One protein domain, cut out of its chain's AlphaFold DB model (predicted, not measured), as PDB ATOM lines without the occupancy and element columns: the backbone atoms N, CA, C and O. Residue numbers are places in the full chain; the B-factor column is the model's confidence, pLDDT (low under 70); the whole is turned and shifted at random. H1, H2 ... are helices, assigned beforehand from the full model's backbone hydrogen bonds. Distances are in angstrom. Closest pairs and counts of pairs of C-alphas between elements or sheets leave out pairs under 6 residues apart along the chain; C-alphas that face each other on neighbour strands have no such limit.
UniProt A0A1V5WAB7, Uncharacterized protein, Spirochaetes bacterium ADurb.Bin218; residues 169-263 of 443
ATOM      1  N   ASP A 169      50.168 101.202 121.043       78.44
ATOM      2  CA  ASP A 169      50.556  99.886 121.538       78.44
ATOM      3  C   ASP A 169      51.725  99.966 122.548       78.44
ATOM      4  O   ASP A 169      52.643 100.781 122.374       78.44
ATOM      5  N   PRO A 170      51.809  99.044 123.530       80.38
ATOM      6  CA  PRO A 170      52.861  99.016 124.555       80.38
ATOM      7  C   PRO A 170      54.284  99.040 123.997       80.38
ATOM      8  O   PRO A 170      54.654  98.125 123.289       80.38
ATOM      9  N   GLY A 171      55.105 100.058 124.237       84.12
ATOM     10  CA  GLY A 171      56.465 100.131 123.691       84.12
ATOM     11  C   GLY A 171      57.008 101.559 123.660       84.12
ATOM     12  O   GLY A 171      56.641 102.385 124.494       84.12
ATOM     13  N   PHE A 172      57.833 101.880 122.655       84.62
ATOM     14  CA  PHE A 172      58.439 103.215 122.519       84.62
ATOM     15  C   PHE A 172      57.402 104.354 122.519       84.62
ATOM     16  O   PHE A 172      57.626 105.391 123.141       84.62
ATOM     17  N   GLY A 173      56.230 104.145 121.905       86.44
ATOM     18  CA  GLY A 173      55.143 105.129 121.898       86.44
ATOM     19  C   GLY A 173      54.669 105.527 123.301       86.44
ATOM     20  O   GLY A 173      54.507 106.714 123.581       86.44
ATOM     21  N   ILE A 174      54.541 104.563 124.222       86.75
ATOM     22  CA  ILE A 174      54.167 104.844 125.617       86.75
ATOM     23  C   ILE A 174      55.255 105.666 126.319       86.75
ATOM     24  O   ILE A 174      54.933 106.606 127.049       86.75
ATOM     25  N   SER A 175      56.533 105.364 126.077       88.25
ATOM     26  CA  SER A 175      57.656 106.135 126.633       88.25
ATOM     27  C   SER A 175      57.658 107.584 126.162       88.25
ATOM     28  O   SER A 175      57.846 108.493 126.975       88.25
ATOM     29  N   VAL A 176      57.382 107.817 124.876       89.62
ATOM     30  CA  VAL A 176      57.240 109.169 124.316       89.62
ATOM     31  C   VAL A 176      56.078 109.905 124.978       89.62
ATOM     32  O   VAL A 176      56.258 111.036 125.425       89.62
ATOM     33  N   ILE A 177      54.914 109.262 125.128       90.12
ATOM     34  CA  ILE A 177      53.750 109.862 125.798       90.12
ATOM     35  C   ILE A 177      54.074 110.220 127.252       90.12
ATOM     36  O   ILE A 177      53.780 111.334 127.691       90.12
ATOM     37  N   LYS A 178      54.683 109.304 128.016       89.06
ATOM     38  CA  LYS A 178      55.043 109.571 129.417       89.06
ATOM     39  C   LYS A 178      56.076 110.691 129.524       89.06
ATOM     40  O   LYS A 178      55.904 111.589 130.346       89.06
ATOM     41  N   THR A 179      57.087 110.699 128.660       91.19
ATOM     42  CA  THR A 179      58.094 111.767 128.611       91.19
ATOM     43  C   THR A 179      57.448 113.113 128.284       91.19
ATOM     44  O   THR A 179      57.682 114.091 128.991       91.19
ATOM     45  N   ALA A 180      56.566 113.161 127.284       90.56
ATOM     46  CA  ALA A 180      55.833 114.368 126.919       90.56
ATOM     47  C   ALA A 180      54.974 114.893 128.082       90.56
ATOM     48  O   ALA A 180      54.977 116.095 128.345       90.56
ATOM     49  N   LYS A 181      54.302 114.013 128.839       90.25
ATOM     50  CA  LYS A 181      53.553 114.409 130.045       90.25
ATOM     51  C   LYS A 181      54.450 115.054 131.098       90.25
ATOM     52  O   LYS A 181      54.090 116.107 131.620       90.25
ATOM     53  N   PHE A 182      55.616 114.470 131.384       90.06
ATOM     54  CA  PHE A 182      56.578 115.071 132.311       90.06
ATOM     55  C   PHE A 182      57.091 116.420 131.799       90.06
ATOM     56  O   PHE A 182      57.125 117.385 132.558       90.06
ATOM     57  N   MET A 183      57.424 116.525 130.512       90.69
ATOM     58  CA  MET A 183      57.848 117.792 129.910       90.69
ATOM     59  C   MET A 183      56.769 118.869 130.049       90.69
ATOM     60  O   MET A 183      57.075 119.968 130.505       90.69
ATOM     61  N   VAL A 184      55.509 118.561 129.724       88.81
ATOM     62  CA  VAL A 184      54.379 119.492 129.880       88.81
ATOM     63  C   VAL A 184      54.208 119.896 131.345       88.81
ATOM     64  O   VAL A 184      54.094 121.087 131.634       88.81
ATOM     65  N   PHE A 185      54.266 118.934 132.270       88.69
ATOM     66  CA  PHE A 185      54.178 119.180 133.710       88.69
ATOM     67  C   PHE A 185      55.231 120.197 134.183       88.69
ATOM     68  O   PHE A 185      54.881 121.234 134.753       88.69
ATOM     69  N   PHE A 186      56.514 119.955 133.897       89.44
ATOM     70  CA  PHE A 186      57.592 120.856 134.317       89.44
ATOM     71  C   PHE A 186      57.586 122.184 133.557       89.44
ATOM     72  O   PHE A 186      57.841 123.226 134.162       89.44
ATOM     73  N   CYS A 187      57.243 122.186 132.266       88.38
ATOM     74  CA  CYS A 187      57.095 123.419 131.495       88.38
ATOM     75  C   CYS A 187      56.050 124.339 132.128       88.38
ATOM     76  O   CYS A 187      56.322 125.522 132.311       88.38
ATOM     77  N   ILE A 188      54.889 123.808 132.520       85.25
ATOM     78  CA  ILE A 188      53.839 124.579 133.198       85.25
ATOM     79  C   ILE A 188      54.341 125.124 134.540       85.25
ATOM     80  O   ILE A 188      54.158 126.310 134.838       85.25
ATOM     81  N   LEU A 189      54.998 124.280 135.337       85.00
ATOM     82  CA  LEU A 189      55.484 124.633 136.671       85.00
ATOM     83  C   LEU A 189      56.521 125.776 136.610       85.00
ATOM     84  O   LEU A 189      56.437 126.732 137.384       85.00
ATOM     85  N   ILE A 190      57.440 125.738 135.636       84.56
ATOM     86  CA  ILE A 190      58.494 126.754 135.453       84.56
ATOM     87  C   ILE A 190      57.974 127.995 134.705       84.56
ATOM     88  O   ILE A 190      58.301 129.126 135.082       84.56
ATOM     89  N   TYR A 191      57.104 127.838 133.699       81.00
ATOM     90  CA  TYR A 191      56.390 128.956 133.055       81.00
ATOM     91  C   TYR A 191      55.601 129.776 134.090       81.00
ATOM     92  O   TYR A 191      55.522 131.006 134.021       81.00
ATOM     93  N   GLY A 192      55.112 129.089 135.129       67.75
ATOM     94  CA  GLY A 192      54.650 129.586 136.429       67.75
ATOM     95  C   GLY A 192      55.436 130.749 137.051       67.75
ATOM     96  O   GLY A 192      54.901 131.494 137.875       67.75
ATOM     97  N   TYR A 193      56.712 130.895 136.708       72.94
ATOM     98  CA  TYR A 193      57.668 131.713 137.447       72.94
ATOM     99  C   TYR A 193      58.403 132.749 136.580       72.94
ATOM    100  O   TYR A 193      58.937 133.733 137.101       72.94
ATOM    101  N   SER A 194      58.395 132.563 135.258       67.62
ATOM    102  CA  SER A 194      59.131 133.388 134.300       67.62
ATOM    103  C   SER A 194      58.255 134.504 133.711       67.62
ATOM    104  O   SER A 194      57.283 134.223 133.018       67.62
ATOM    105  N   LYS A 195      58.585 135.775 133.993       63.28
ATOM    106  CA  LYS A 195      57.836 136.961 133.512       63.28
ATOM    107  C   LYS A 195      58.349 137.546 132.183       63.28
ATOM    108  O   LYS A 195      57.601 138.238 131.504       63.28
ATOM    109  N   ASN A 196      59.601 137.274 131.794       65.50
ATOM    110  CA  ASN A 196      60.230 137.873 130.602       65.50
ATOM    111  C   ASN A 196      60.258 136.898 129.422       65.50
ATOM    112  O   ASN A 196      60.711 135.773 129.596       65.50
ATOM    113  N   ARG A 197      59.936 137.365 128.206       58.72
ATOM    114  CA  ARG A 197      59.883 136.552 126.969       58.72
ATOM    115  C   ARG A 197      61.154 135.727 126.699       58.72
ATOM    116  O   ARG A 197      61.063 134.545 126.386       58.72
ATOM    117  N   LEU A 198      62.345 136.307 126.888       60.47
ATOM    118  CA  LEU A 198      63.623 135.580 126.766       60.47
ATOM    119  C   LEU A 198      63.811 134.541 127.880       60.47
ATOM    120  O   LEU A 198      64.302 133.442 127.633       60.47
ATOM    121  N   ARG A 199      63.361 134.841 129.104       70.44
ATOM    122  CA  ARG A 199      63.357 133.874 130.211       70.44
ATOM    123  C   ARG A 199      62.279 132.800 130.026       70.44
ATOM    124  O   ARG A 199      62.384 131.751 130.650       70.44
ATOM    125  N   THR A 200      61.251 133.025 129.208       75.06
ATOM    126  CA  THR A 200      60.221 132.025 128.888       75.06
ATOM    127  C   THR A 200      60.801 130.891 128.049       75.06
ATOM    128  O   THR A 200      60.534 129.732 128.338       75.06
ATOM    129  N   ILE A 201      61.656 131.204 127.070       81.38
ATOM    130  CA  ILE A 201      62.341 130.182 126.258       81.38
ATOM    131  C   ILE A 201      63.275 129.341 127.138       81.38
ATOM    132  O   ILE A 201      63.223 128.115 127.096       81.38
ATOM    133  N   HIS A 202      64.065 129.982 128.005       81.88
ATOM    134  CA  HIS A 202      64.916 129.272 128.967       81.88
ATOM    135  C   HIS A 202      64.098 128.413 129.945       81.88
ATOM    136  O   HIS A 202      64.501 127.299 130.260       81.88
ATOM    137  N   ALA A 203      62.931 128.894 130.385       80.75
ATOM    138  CA  ALA A 203      62.010 128.138 131.230       80.75
ATOM    139  C   ALA A 203      61.429 126.904 130.523       80.75
ATOM    140  O   ALA A 203      61.314 125.850 131.143       80.75
ATOM    141  N   LEU A 204      61.094 127.018 129.234       85.81
ATOM    142  CA  LEU A 204      60.638 125.889 128.422       85.81
ATOM    143  C   LEU A 204      61.748 124.851 128.239       85.81
ATOM    144  O   LEU A 204      61.512 123.673 128.482       85.81
ATOM    145  N   MET A 205      62.968 125.279 127.896       88.19
ATOM    146  CA  MET A 205      64.115 124.369 127.788       88.19
ATOM    147  C   MET A 205      64.413 123.679 129.123       88.19
ATOM    148  O   MET A 205      64.581 122.463 129.160       88.19
ATOM    149  N   ALA A 206      64.410 124.428 130.230       87.44
ATOM    150  CA  ALA A 206      64.575 123.863 131.565       87.44
ATOM    151  C   ALA A 206      63.473 122.841 131.883       87.44
ATOM    152  O   ALA A 206      63.774 121.764 132.382       87.44
ATOM    153  N   GLY A 207      62.215 123.127 131.528       89.06
ATOM    154  CA  GLY A 207      61.097 122.200 131.716       89.06
ATOM    155  C   GLY A 207      61.227 120.922 130.894       89.06
ATOM    156  O   GLY A 207      60.975 119.833 131.411       89.06
ATOM    157  N   MET A 208      61.686 121.031 129.646       91.69
ATOM    158  CA  MET A 208      61.976 119.871 128.801       91.69
ATOM    159  C   MET A 208      63.094 119.006 129.393       91.69
ATOM    160  O   MET A 208      62.920 117.794 129.519       91.69
ATOM    161  N   ILE A 209      64.204 119.624 129.812       93.38
ATOM    162  CA  ILE A 209      65.338 118.923 130.433       93.38
ATOM    163  C   ILE A 209      64.896 118.250 131.738       93.38
ATOM    164  O   ILE A 209      65.144 117.062 131.919       93.38
ATOM    165  N   SER A 210      64.190 118.958 132.626       90.62
ATOM    166  CA  SER A 210      63.683 118.392 133.883       90.62
ATOM    167  C   SER A 210      62.714 117.231 133.655       90.62
ATOM    168  O   SER A 210      62.772 116.236 134.381       90.62
ATOM    169  N   GLY A 211      61.854 117.327 132.636       92.50
ATOM    170  CA  GLY A 211      60.953 116.247 132.242       92.50
ATOM    171  C   GLY A 211      61.696 115.002 131.763       92.50
ATOM    172  O   GLY A 211      61.389 113.900 132.215       92.50
ATOM    173  N   LEU A 212      62.712 115.183 130.914       94.00
ATOM    174  CA  LEU A 212      63.550 114.088 130.425       94.00
ATOM    175  C   LEU A 212      64.341 113.441 131.568       94.00
ATOM    176  O   LEU A 212      64.275 112.229 131.735       94.00
ATOM    177  N   VAL A 213      64.994 114.245 132.414       95.25
ATOM    178  CA  VAL A 213      65.739 113.762 133.589       95.25
ATOM    179  C   VAL A 213      64.834 112.981 134.542       95.25
ATOM    180  O   VAL A 213      65.222 111.914 135.009       95.25
ATOM    181  N   SER A 214      63.614 113.461 134.804       91.94
ATOM    182  CA  SER A 214      62.667 112.766 135.688       91.94
ATOM    183  C   SER A 214      62.209 111.432 135.104       91.94
ATOM    184  O   SER A 214      62.149 110.438 135.824       91.94
ATOM    185  N   PHE A 215      61.922 111.381 133.800       93.00
ATOM    186  CA  PHE A 215      61.565 110.128 133.140       93.00
ATOM    187  C   PHE A 215      62.732 109.134 133.153       93.00
ATOM    188  O   PHE A 215      62.544 107.982 133.538       93.00
ATOM    189  N   THR A 216      63.947 109.583 132.825       94.25
ATOM    190  CA  THR A 216      65.161 108.761 132.908       94.25
ATOM    191  C   THR A 216      65.400 108.255 134.328       94.25
ATOM    192  O   THR A 216      65.743 107.090 134.501       94.25
ATOM    193  N   PHE A 217      65.169 109.082 135.350       94.44
ATOM    194  CA  PHE A 217      65.286 108.676 136.749       94.44
ATOM    195  C   PHE A 217      64.275 107.581 137.120       94.44
ATOM    196  O   PHE A 217      64.652 106.584 137.729       94.44
ATOM    197  N   ILE A 218      63.013 107.710 136.698       92.69
ATOM    198  CA  ILE A 218      61.976 106.690 136.933       92.69
ATOM    199  C   ILE A 218      62.323 105.377 136.228       92.69
ATOM    200  O   ILE A 218      62.252 104.311 136.835       92.69
ATOM    201  N   VAL A 219      62.721 105.445 134.955       93.62
ATOM    202  CA  VAL A 219      63.193 104.274 134.202       93.62
ATOM    203  C   VAL A 219      64.403 103.645 134.898       93.62
ATOM    204  O   VAL A 219      64.450 102.429 135.051       93.62
ATOM    205  N   GLY A 220      65.328 104.469 135.395       94.69
ATOM    206  CA  GLY A 220      66.474 104.046 136.196       94.69
ATOM    207  C   GLY A 220      66.066 103.278 137.452       94.69
ATOM    208  O   GLY A 220      66.621 102.213 137.699       94.69
ATOM    209  N   ILE A 221      65.052 103.744 138.192       93.38
ATOM    210  CA  ILE A 221      64.506 103.016 139.351       93.38
ATOM    211  C   ILE A 221      63.956 101.652 138.928       93.38
ATOM    212  O   ILE A 221      64.260 100.657 139.580       93.38
ATOM    213  N   PHE A 222      63.185 101.576 137.837       93.44
ATOM    214  CA  PHE A 222      62.674 100.291 137.350       93.44
ATOM    215  C   PHE A 222      63.801  99.334 136.960       93.44
ATOM    216  O   PHE A 222      63.731  98.159 137.308       93.44
ATOM    217  N   PHE A 223      64.854  99.823 136.302       94.25
ATOM    218  CA  PHE A 223      66.046  99.021 136.020       94.25
ATOM    219  C   PHE A 223      66.764  98.585 137.298       94.25
ATOM    220  O   PHE A 223      67.136  97.423 137.408       94.25
ATOM    221  N   SER A 224      66.935  99.475 138.279       93.19
ATOM    222  CA  SER A 224      67.545  99.120 139.565       93.19
ATOM    223  C   SER A 224      66.746  98.025 140.265       93.19
ATOM    224  O   SER A 224      67.312  97.011 140.651       93.19
ATOM    225  N   VAL A 225      65.425  98.172 140.370       90.94
ATOM    226  CA  VAL A 225      64.576  97.148 140.988       90.94
ATOM    227  C   VAL A 225      64.629  95.848 140.190       90.94
ATOM    228  O   VAL A 225      64.764  94.790 140.788       90.94
ATOM    229  N   PHE A 226      64.595  95.909 138.861       91.56
ATOM    230  CA  PHE A 226      64.722  94.728 138.011       91.56
ATOM    231  C   PHE A 226      66.050  93.977 138.221       91.56
ATOM    232  O   PHE A 226      66.034  92.760 138.350       91.56
ATOM    233  N   TYR A 227      67.185  94.675 138.308       91.25
ATOM    234  CA  TYR A 227      68.493  94.028 138.471       91.25
ATOM    235  C   TYR A 227      68.803  93.579 139.904       91.25
ATOM    236  O   TYR A 227      69.540  92.613 140.078       91.25
ATOM    237  N   PHE A 228      68.275  94.271 140.919       90.25
ATOM    238  CA  PHE A 228      68.575  93.984 142.327       90.25
ATOM    239  C   PHE A 228      67.503  93.157 143.048       90.25
ATOM    240  O   PHE A 228      67.753  92.710 144.164       90.25
ATOM    241  N   SER A 229      66.324  92.953 142.454       86.75
ATOM    242  CA  SER A 229      65.291  92.093 143.048       86.75
ATOM    243  C   SER A 229      65.474  90.642 142.631       86.75
ATOM    244  O   SER A 229      65.836  90.351 141.489       86.75
ATOM    245  N   ASP A 230      65.126  89.720 143.525       84.25
ATOM    246  CA  ASP A 230      65.108  88.299 143.198       84.25
ATOM    247  C   ASP A 230      64.115  88.007 142.066       84.25
ATOM    248  O   ASP A 230      62.979  88.499 142.061       84.25
ATOM    249  N   LYS A 231      64.522  87.140 141.128       82.06
ATOM    250  CA  LYS A 231      63.716  86.743 139.955       82.06
ATOM    251  C   LYS A 231      62.377  86.092 140.318       82.06
ATOM    252  O   LYS A 231      61.514  85.981 139.446       82.06
ATOM    253  N   SER A 232      62.228  85.656 141.570       76.75
ATOM    254  CA  SER A 232      61.037  85.051 142.177       76.75
ATOM    255  C   SER A 232      60.161  86.044 142.956       76.75
ATOM    256  O   SER A 232      59.302  85.618 143.727       76.75
ATOM    257  N   THR A 233      60.375  87.354 142.810       80.81
ATOM    258  CA  THR A 233      59.518  88.377 143.429       80.81
ATOM    259  C   THR A 233      58.541  88.974 142.420       80.81
ATOM    260  O   THR A 233      58.843  89.140 141.232       80.81
ATOM    261  N   LYS A 234      57.364  89.394 142.895       81.88
ATOM    262  CA  LYS A 234      56.381  90.091 142.055       81.88
ATOM    263  C   LYS A 234      56.898  91.464 141.628       81.88
ATOM    264  O   LYS A 234      56.591  91.920 140.527       81.88
ATOM    265  N   SER A 235      57.721  92.093 142.462       85.44
ATOM    266  CA  SER A 235      58.422  93.346 142.152       85.44
ATOM    267  C   SER A 235      59.335  93.228 140.922       85.44
ATOM    268  O   SER A 235      59.346  94.137 140.083       85.44
ATOM    269  N   TYR A 236      60.024  92.091 140.752       88.31
ATOM    270  CA  TYR A 236      60.799  91.787 139.545       88.31
ATOM    271  C   TYR A 236      59.897  91.684 138.308       88.31
ATOM    272  O   TYR A 236      60.104  92.416 137.337       88.31
ATOM    273  N   SER A 237      58.851  90.844 138.362       87.50
ATOM    274  CA  SER A 237      57.895  90.671 137.250       87.50
ATOM    275  C   SER A 237      57.238  92.003 136.855       87.50
ATOM    276  O   SER A 237      57.168  92.357 135.675       87.50
ATOM    277  N   PHE A 238      56.824  92.806 137.841       88.12
ATOM    278  CA  PHE A 238      56.209  94.111 137.611       88.12
ATOM    279  C   PHE A 238      57.166  95.087 136.919       88.12
ATOM    280  O   PHE A 238      56.767  95.778 135.975       88.12
ATOM    281  N   SER A 239      58.420  95.146 137.373       90.56
ATOM    282  CA  SER A 239      59.437  96.030 136.798       90.56
ATOM    283  C   SER A 239      59.780  95.611 135.372       90.56
ATOM    284  O   SER A 239      59.756  96.449 134.472       90.56
ATOM    285  N   ALA A 240      59.977  94.310 135.138       91.50
ATOM    286  CA  ALA A 240      60.224  93.745 133.815       91.50
ATOM    287  C   ALA A 240      59.078  94.056 132.838       91.50
ATOM    288  O   ALA A 240      59.306  94.603 131.758       91.50
ATOM    289  N   ARG A 241      57.827  93.819 133.256       91.69
ATOM    290  CA  ARG A 241      56.638  94.183 132.476       91.69
ATOM    291  C   ARG A 241      56.599  95.674 132.156       91.69
ATOM    292  O   ARG A 241      56.275  96.055 131.035       91.69
ATOM    293  N   THR A 242      56.880  96.532 133.131       91.00
ATOM    294  CA  THR A 242      56.809  97.990 132.946       91.00
ATOM    295  C   THR A 242      57.882  98.477 131.974       91.00
ATOM    296  O   THR A 242      57.593  99.279 131.089       91.00
ATOM    297  N   LEU A 243      59.095  97.931 132.060       92.75
ATOM    298  CA  LEU A 243      60.174  98.219 131.116       92.75
ATOM    299  C   LEU A 243      59.832  97.732 129.695       92.75
ATOM    300  O   LEU A 243      60.041  98.468 128.728       92.75
ATOM    301  N   LEU A 244      59.199  96.565 129.548       92.31
ATOM    302  CA  LEU A 244      58.671  96.109 128.255       92.31
ATOM    303  C   LEU A 244      57.583  97.047 127.712       92.31
ATOM    304  O   LEU A 244      57.623  97.411 126.536       92.31
ATOM    305  N   LYS A 245      56.669  97.539 128.564       90.25
ATOM    306  CA  LYS A 245      55.684  98.575 128.183       90.25
ATOM    307  C   LYS A 245      56.338  99.875 127.723       90.25
ATOM    308  O   LYS A 245      55.738 100.591 126.929       90.25
ATOM    309  N   TYR A 246      57.543 100.178 128.196       90.06
ATOM    310  CA  TYR A 246      58.342 101.328 127.766       90.06
ATOM    311  C   TYR A 246      59.174 101.056 126.501       90.06
ATOM    312  O   TYR A 246      59.764 101.981 125.940       90.06
ATOM    313  N   GLY A 247      59.175  99.823 125.993       90.12
ATOM    314  CA  GLY A 247      59.852  99.443 124.753       90.12
ATOM    315  C   GLY A 247      61.256  98.874 124.935       90.12
ATOM    316  O   GLY A 247      61.956  98.705 123.941       90.12
ATOM    317  N   PHE A 248      61.674  98.552 126.162       91.88
ATOM    318  CA  PHE A 248      62.958  97.895 126.418       91.88
ATOM    319  C   PHE A 248      62.863  96.392 126.123       91.88
ATOM    320  O   PHE A 248      62.699  95.568 127.021       91.88
ATOM    321  N   SER A 249      62.948  96.039 124.840       90.94
ATOM    322  CA  SER A 249      62.754  94.672 124.342       90.94
ATOM    323  C   SER A 249      63.793  93.665 124.859       90.94
ATOM    324  O   SER A 249      63.494  92.479 124.955       90.94
ATOM    325  N   SER A 250      64.982  94.127 125.263       90.38
ATOM    326  CA  SER A 250      66.071  93.286 125.784       90.38
ATOM    327  C   SER A 250      65.721  92.521 127.064       90.38
ATOM    328  O   SER A 250      66.384  91.544 127.384       90.38
ATOM    329  N   ILE A 251      64.688  92.949 127.798       92.62
ATOM    330  CA  ILE A 251      64.250  92.329 129.060       92.62
ATOM    331  C   ILE A 251      63.257  91.176 128.819       92.62
ATOM    332  O   ILE A 251      62.861  90.480 129.753       92.62
ATOM    333  N   PHE A 252      62.851  90.933 127.569       92.56
ATOM    334  CA  PHE A 252      61.804  89.964 127.246       92.56
ATOM    335  C   PHE A 252      62.093  88.559 127.794       92.56
ATOM    336  O   PHE A 252      61.253  87.994 128.487       92.56
ATOM    337  N   THR A 253      63.295  88.025 127.563       90.94
ATOM    338  CA  THR A 253      63.686  86.674 128.011       90.94
ATOM    339  C   THR A 253      63.688  86.537 129.537       90.94
ATOM    340  O   THR A 253      63.316  85.499 130.091       90.94
ATOM    341  N   ASP A 254      64.071  87.597 130.242       90.69
ATOM    342  CA  ASP A 254      64.048  87.636 131.701       90.69
ATOM    343  C   ASP A 254      62.618  87.709 132.251       90.69
ATOM    344  O   ASP A 254      62.308  87.056 133.252       90.69
ATOM    345  N   TYR A 255      61.735  88.465 131.589       91.19
ATOM    346  CA  TYR A 255      60.314  88.499 131.929       91.19
ATOM    347  C   TYR A 255      59.653  87.141 131.685       91.19
ATOM    348  O   TYR A 255      58.987  86.617 132.573       91.19
ATOM    349  N   GLU A 256      59.910  86.526 130.531       91.75
ATOM    350  CA  GLU A 256      59.454  85.178 130.193       91.75
ATOM    351  C   GLU A 256      59.875  84.158 131.263       91.75
ATOM    352  O   GLU A 256      59.059  83.364 131.731       91.75
ATOM    353  N   THR A 257      61.135  84.211 131.702       88.75
ATOM    354  CA  THR A 257      61.648  83.347 132.777       88.75
ATOM    355  C   THR A 257      60.906  83.583 134.094       88.75
ATOM    356  O   THR A 257      60.568  82.633 134.799       88.75
ATOM    357  N   SER A 258      60.590  84.839 134.419       88.06
ATOM    358  CA  SER A 258      59.799  85.164 135.608       88.06
ATOM    359  C   SER A 258      58.375  84.609 135.528       88.06
ATOM    360  O   SER A 258      57.890  84.038 136.507       88.06
ATOM    361  N   VAL A 259      57.722  84.709 134.364       88.75
ATOM    362  CA  VAL A 259      56.369  84.170 134.139       88.75
ATOM    363  C   VAL A 259      56.348  82.650 134.312       88.75
ATOM    364  O   VAL A 259      55.458  82.136 134.991       88.75
ATOM    365  N   LYS A 260      57.357  81.939 133.786       87.56
ATOM    366  CA  LYS A 260      57.507  80.480 133.964       87.56
ATOM    367  C   LYS A 260      57.584  80.076 135.435       87.56
ATOM    368  O   LYS A 260      56.970  79.089 135.829       87.56
ATOM    369  N   ASN A 261      58.313  80.845 136.241       84.25
ATOM    370  CA  ASN A 261      58.558  80.508 137.643       84.25
ATOM    371  C   ASN A 261      57.357  80.810 138.550       84.25
ATOM    372  O   ASN A 261      57.067  80.034 139.455       84.25
ATOM    373  N   HIS A 262      56.653  81.921 138.320       78.31
ATOM    374  CA  HIS A 262      55.573  82.356 139.213       78.31
ATOM    375  C   HIS A 262      54.188  81.849 138.830       78.31
ATOM    376  O   HIS A 262      53.293  81.837 139.675       78.31
ATOM    377  N   LYS A 263      53.983  81.508 137.553       77.50
ATOM    378  CA  LYS A 263      52.679  81.105 137.009       77.50
ATOM    379  C   LYS A 263      51.552  82.111 137.303       77.50
ATOM    380  O   LYS A 263      50.391  81.739 137.461       77.50
TER     381      LYS A 263
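This is residues 169 to 263 of the 443 residues of an uncharacterized protein of Spirochaetes bacterium ADurb.Bin218 (UniProt A0A1V5WAB7). A long rod: helix H2 makes most of its length, H1 crosses H2 slantwise as a hairpin, and a smaller hairpin, H3 and H4, forms a head at H2's last residues. The printed part has 95 residues, of which 78 lie in four named helices, H1 to H4 in order along the chain, with no named strand; its class is all helix, and it is loose, with a radius of gyration of the C-alphas of 17.3 A and spans of 58 by 26 by 16 A.

H1, residues 172 to 191, touches residues 200 to 215 of H2, residues 197 to 228, opposite ways at a steep tilt of 44 degrees; closest C-alphas, Met 183 and Gly 211, 4.2 A. H3, residues 234 to 245, touches H2's residues 219 to 226; closest C-alphas, Phe 226 and Tyr 236, 5.1 A. H4, residues 249 to 262, touches H3; closest C-alphas, Ala 240 and Tyr 255, 5.6 A. Every O i to N i+4 pair is within hydrogen-bond range in H1, H2 and H3, 8 of 10 in H4.

H1, 27.9 A, begins at C-alpha 172 (58.439, 103.215, 122.519). H2 measures 46.1 A. H4 ends at C-alpha 262 (55.573, 82.356, 139.213).

The printed part has no cut. The links are tight. Residues 192 and 194 to 198 have pLDDT under 70.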